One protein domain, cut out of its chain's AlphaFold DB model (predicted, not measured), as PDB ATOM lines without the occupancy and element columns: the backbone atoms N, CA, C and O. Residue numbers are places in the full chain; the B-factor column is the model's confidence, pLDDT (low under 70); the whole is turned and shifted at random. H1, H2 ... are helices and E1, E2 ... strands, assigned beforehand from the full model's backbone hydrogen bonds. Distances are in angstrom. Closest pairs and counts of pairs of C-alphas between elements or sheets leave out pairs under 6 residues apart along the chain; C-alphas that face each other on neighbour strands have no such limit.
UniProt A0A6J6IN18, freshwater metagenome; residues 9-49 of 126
ATOM      1  N   ALA A   9     173.556 126.917 161.426       55.69
ATOM      2  CA  ALA A   9     174.339 126.860 162.659       55.69
ATOM      3  C   ALA A   9     175.859 126.961 162.441       55.69
ATOM      4  O   ALA A   9     176.605 127.101 163.401       55.69
ATOM      5  N   SER A  10     176.337 126.911 161.199       55.22
ATOM      6  CA  SER A  10     177.765 127.005 160.891       55.22
ATOM      7  C   SER A  10     177.973 128.007 159.769       55.22
ATOM      8  O   SER A  10     177.580 127.746 158.636       55.22
ATOM      9  N   SER A  11     178.589 129.148 160.070       59.81
ATOM     10  CA  SER A  11     179.062 130.079 159.044       59.81
ATOM     11  C   SER A  11     180.552 129.835 158.811       59.81
ATOM     12  O   SER A  11     181.335 129.824 159.770       59.81
ATOM     13  N   ALA A  12     180.966 129.676 157.549       53.12
ATOM     14  CA  ALA A  12     182.352 129.965 157.185       53.12
ATOM     15  C   ALA A  12     182.638 131.399 157.654       53.12
ATOM     16  O   ALA A  12     181.771 132.263 157.538       53.12
ATOM     17  N   ALA A  13     183.769 131.624 158.311       52.69
ATOM     18  CA  ALA A  13     184.060 132.873 159.000       52.69
ATOM     19  C   ALA A  13     184.176 134.047 158.014       52.69
ATOM     20  O   ALA A  13     185.296 134.344 157.643       52.69
ATOM     21  N   GLU A  14     183.074 134.648 157.538       54.72
ATOM     22  CA  GLU A  14     182.965 135.795 156.591       54.72
ATOM     23  C   GLU A  14     183.850 135.769 155.324       54.72
ATOM     24  O   GLU A  14     183.775 136.642 154.467       54.72
ATOM     25  N   THR A  15     184.655 134.733 155.169       50.94
ATOM     26  CA  THR A  15     185.650 134.525 154.138       50.94
ATOM     27  C   THR A  15     185.147 133.330 153.357       50.94
ATOM     28  O   THR A  15     184.735 132.337 153.960       50.94
ATOM     29  N   ASP A  16     185.194 133.420 152.033       58.72
ATOM     30  CA  ASP A  16     184.742 132.422 151.051       58.72
ATOM     31  C   ASP A  16     185.605 131.133 151.059       58.72
ATOM     32  O   ASP A  16     185.908 130.522 150.038       58.72
ATOM     33  N   LEU A  17     186.094 130.749 152.241       59.81
ATOM     34  CA  LEU A  17     186.934 129.596 152.483       59.81
ATOM     35  C   LEU A  17     186.061 128.342 152.608       59.81
ATOM     36  O   LEU A  17     185.021 128.365 153.276       59.81
ATOM     37  N   PRO A  18     186.495 127.215 152.019       63.06
ATOM     38  CA  PRO A  18     185.761 125.965 152.108       63.06
ATOM     39  C   PRO A  18     185.602 125.530 153.570       63.06
ATOM     40  O   PRO A  18     186.544 125.598 154.362       63.06
ATOM     41  N   MET A  19     184.409 125.042 153.924       64.38
ATOM     42  CA  MET A  19     184.131 124.475 155.246       64.38
ATOM     43  C   MET A  19     185.003 123.235 155.488       64.38
ATOM     44  O   MET A  19     184.662 122.123 155.089       64.38
ATOM     45  N   VAL A  20     186.138 123.423 156.158       74.62
ATOM     46  CA  VAL A  20     186.997 122.336 156.644       74.62
ATOM     47  C   VAL A  20     186.618 121.956 158.078       74.62
ATOM     48  O   VAL A  20     186.056 122.762 158.815       74.62
ATOM     49  N   ARG A  21     186.950 120.726 158.498       70.12
ATOM     50  CA  ARG A  21     186.513 120.098 159.766       70.12
ATOM     51  C   ARG A  21     186.635 120.975 161.028       70.12
ATOM     52  O   ARG A  21     185.812 120.830 161.922       70.12
ATOM     53  N   TYR A  22     187.632 121.859 161.096       73.12
ATOM     54  CA  TYR A  22     187.846 122.799 162.210       73.12
ATOM     55  C   TYR A  22     187.908 124.275 161.767       73.12
ATOM     56  O   TYR A  22     188.326 125.125 162.543       73.12
ATOM     57  N   GLY A  23     187.542 124.586 160.520       67.69
ATOM     58  CA  GLY A  23     187.653 125.934 159.936       67.69
ATOM     59  C   GLY A  23     186.332 126.696 159.852       67.69
ATOM     60  O   GLY A  23     186.262 127.715 159.173       67.69
ATOM     61  N   ALA A  24     185.278 126.192 160.494       73.44
ATOM     62  CA  ALA A  24     183.976 126.844 160.543       73.44
ATOM     63  C   ALA A  24     183.681 127.340 161.961       73.44
ATOM     64  O   ALA A  24     183.995 126.660 162.942       73.44
ATOM     65  N   ASN A  25     183.029 128.497 162.059       71.00
ATOM     66  CA  ASN A  25     182.505 128.987 163.325       71.00
ATOM     67  C   ASN A  25     181.118 128.388 163.557       71.00
ATOM     68  O   ASN A  25     180.221 128.531 162.722       71.00
ATOM     69  N   LEU A  26     180.944 127.731 164.706       80.81
ATOM     70  CA  LEU A  26     179.642 127.253 165.156       80.81
ATOM     71  C   LEU A  26     178.854 128.432 165.739       80.81
ATOM     72  O   LEU A  26     179.107 128.878 166.859       80.81
ATOM     73  N   ASN A  27     177.889 128.929 164.975       83.81
ATOM     74  CA  ASN A  27     176.913 129.907 165.420       83.81
ATOM     75  C   ASN A  27     175.704 129.190 166.037       83.81
ATOM     76  O   ASN A  27     174.903 128.589 165.328       83.81
ATOM     77  N   VAL A  28     175.548 129.266 167.358       85.69
ATOM     78  CA  VAL A  28     174.370 128.720 168.052       85.69
ATOM     79  C   VAL A  28     173.245 129.763 168.020       85.69
ATOM     80  O   VAL A  28     173.435 130.831 168.616       85.69
ATOM     81  N   PRO A  29     172.099 129.480 167.360       91.50
ATOM     82  CA  PRO A  29     170.939 130.371 167.337       91.50
ATOM     83  C   PRO A  29     170.434 130.731 168.741       91.50
ATOM     84  O   PRO A  29     170.623 129.976 169.695       91.50
ATOM     85  N   GLU A  30     169.812 131.901 168.874       91.56
ATOM     86  CA  GLU A  30     169.476 132.472 170.184       91.56
ATOM     87  C   GLU A  30     168.395 131.691 170.947       91.56
ATOM     88  O   GLU A  30     168.467 131.550 172.168       91.56
ATOM     89  N   ASP A  31     167.431 131.122 170.230       92.38
ATOM     90  CA  ASP A  31     166.431 130.198 170.769       92.38
ATOM     91  C   ASP A  31     167.099 128.954 171.374       92.38
ATOM     92  O   ASP A  31     166.892 128.644 172.547       92.38
ATOM     93  N   VAL A  32     168.011 128.321 170.632       93.81
ATOM     94  CA  VAL A  32     168.776 127.155 171.110       93.81
ATOM     95  C   VAL A  32     169.671 127.522 172.300       93.81
ATOM     96  O   VAL A  32     169.792 126.758 173.261       93.81
ATOM     97  N   ARG A  33     170.297 128.705 172.284       93.62
ATOM     98  CA  ARG A  33     171.092 129.202 173.419       93.62
ATOM     99  C   ARG A  33     170.229 129.369 174.669       93.62
ATOM    100  O   ARG A  33     170.671 128.990 175.755       93.62
ATOM    101  N   SER A  34     169.019 129.898 174.506       96.56
ATOM    102  CA  SER A  34     168.052 130.083 175.590       96.56
ATOM    103  C   SER A  34     167.611 128.741 176.179       96.56
ATOM    104  O   SER A  34     167.623 128.575 177.398       96.56
ATOM    105  N   GLU A  35     167.327 127.744 175.339       96.50
ATOM    106  CA  GLU A  35     167.016 126.379 175.786       96.50
ATOM    107  C   GLU A  35     168.175 125.754 176.579       96.50
ATOM    108  O   GLU A  35     167.978 125.237 177.684       96.50
ATOM    109  N   ILE A  36     169.408 125.861 176.068       96.31
ATOM    110  CA  ILE A  36     170.614 125.392 176.768       96.31
ATOM    111  C   ILE A  36     170.770 126.103 178.115       96.31
ATOM    112  O   ILE A  36     171.139 125.462 179.103       96.31
ATOM    113  N   ALA A  37     170.512 127.411 178.174       96.88
ATOM    114  CA  ALA A  37     170.608 128.187 179.405       96.88
ATOM    115  C   ALA A  37     169.588 127.716 180.451       96.88
ATOM    116  O   ALA A  37     169.967 127.511 181.605       96.88
ATOM    117  N   VAL A  38     168.338 127.456 180.050       97.19
ATOM    118  CA  VAL A  38     167.304 126.899 180.938       97.19
ATOM    119  C   VAL A  38     167.715 125.518 181.454       97.19
ATOM    120  O   VAL A  38     167.694 125.288 182.665       97.19
ATOM    121  N   LEU A  39     168.165 124.615 180.576       97.00
ATOM    122  CA  LEU A  39     168.595 123.267 180.971       97.00
ATOM    123  C   LEU A  39     169.797 123.300 181.925       97.00
ATOM    124  O   LEU A  39     169.795 122.620 182.954       97.00
ATOM    125  N   LYS A  40     170.805 124.130 181.631       95.38
ATOM    126  CA  LYS A  40     171.952 124.344 182.527       95.38
ATOM    127  C   LYS A  40     171.520 124.948 183.863       95.38
ATOM    128  O   LYS A  40     172.051 124.547 184.897       95.38
ATOM    129  N   GLY A  41     170.551 125.864 183.854       94.12
ATOM    130  CA  GLY A  41     169.981 126.474 185.053       94.12
ATOM    131  C   GLY A  41     169.316 125.448 185.968       94.12
ATOM    132  O   GLY A  41     169.626 125.405 187.156       94.12
ATOM    133  N   ILE A  42     168.479 124.564 185.416       94.38
ATOM    134  CA  ILE A  42     167.834 123.474 186.167       94.38
ATOM    135  C   ILE A  42     168.894 122.538 186.766       94.38
ATOM    136  O   ILE A  42     168.878 122.263 187.964       94.38
ATOM    137  N   VAL A  43     169.866 122.088 185.967       91.88
ATOM    138  CA  VAL A  43     170.955 121.227 186.463       91.88
ATOM    139  C   VAL A  43     171.738 121.913 187.587       91.88
ATOM    140  O   VAL A  43     172.028 121.287 188.609       91.88
ATOM    141  N   SER A  44     172.048 123.201 187.440       88.44
ATOM    142  CA  SER A  44     172.733 123.971 188.477       88.44
ATOM    143  C   SER A  44     171.907 124.051 189.767       88.44
ATOM    144  O   SER A  44     172.423 123.735 190.842       88.44
ATOM    145  N   ALA A  45     170.619 124.388 189.653       87.44
ATOM    146  CA  ALA A  45     169.715 124.607 190.778       87.44
ATOM    147  C   ALA A  45     169.355 123.333 191.552       87.44
ATOM    148  O   ALA A  45     169.094 123.429 192.749       87.44
ATOM    149  N   PHE A  46     169.351 122.164 190.904       84.75
ATOM    150  CA  PHE A  46     168.915 120.911 191.534       84.75
ATOM    151  C   PHE A  46     170.032 119.883 191.755       84.75
ATOM    152  O   PHE A  46     169.931 119.080 192.680       84.75
ATOM    153  N   LEU A  47     171.093 119.874 190.938       81.50
ATOM    154  CA  LEU A  47     172.163 118.867 191.037       81.50
ATOM    155  C   LEU A  47     173.480 119.426 191.571       81.50
ATOM    156  O   LEU A  47     174.179 118.720 192.298       81.50
ATOM    157  N   MET A  48     173.846 120.655 191.199       76.69
ATOM    158  CA  MET A  48     175.139 121.238 191.588       76.69
ATOM    159  C   MET A  48     175.067 122.024 192.904       76.69
ATOM    160  O   MET A  48     176.058 122.089 193.625       76.69
ATOM    161  N   SER A  49     173.902 122.584 193.238       67.31
ATOM    162  CA  SER A  49     173.634 123.313 194.489       67.31
ATOM    163  C   SER A  49     173.468 122.407 195.718       67.31
ATOM    164  O   SER A  49     173.472 122.900 196.846       67.31
TER     165      SER A  49
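This is residues 9 to 49 of the 126 residues of a protein of freshwater metagenome (UniProt A0A6J6IN18). A small two-stranded hairpin, E1 and E2, with a wide loop at its far end, makes a head from which one long helix, H1, sticks out as a free arm. The 41 printed residues hold E1, E2 and H1 in that order, a mixed class of helices and strands. The sheet, E1 - E2, is antiparallel. The whole is extended, a rod spanning 45 by 18 by 10 A, with a radius of gyration of the C-alphas of 15.3 A.

E1, residues 10 to 12, and E2, residues 24 to 26, are antiparallel neighbours at 149 degrees. N 11 and O 25 are within hydrogen-bond range at 3.2 A, N 25 and O 11 at 3.1 A. H1, residues 30 to 48, is apart from E1, with no C-alphas within 8 A. In H1 every O i to N i+4 pair is within hydrogen-bond range.

E1 begins at C-alpha 10 (177.765, 127.005, 160.891). H1 measures 24.8 A and ends at C-alpha 48 (175.139, 121.238, 191.588).

The C-alphas farthest apart, of Asp 16 and Ser 49, are 45.8 A apart. The printed part has no cut. E1 to E2 is a long link of 11 residues. Residues 9 to 19, 23 and 49 have pLDDT under 70.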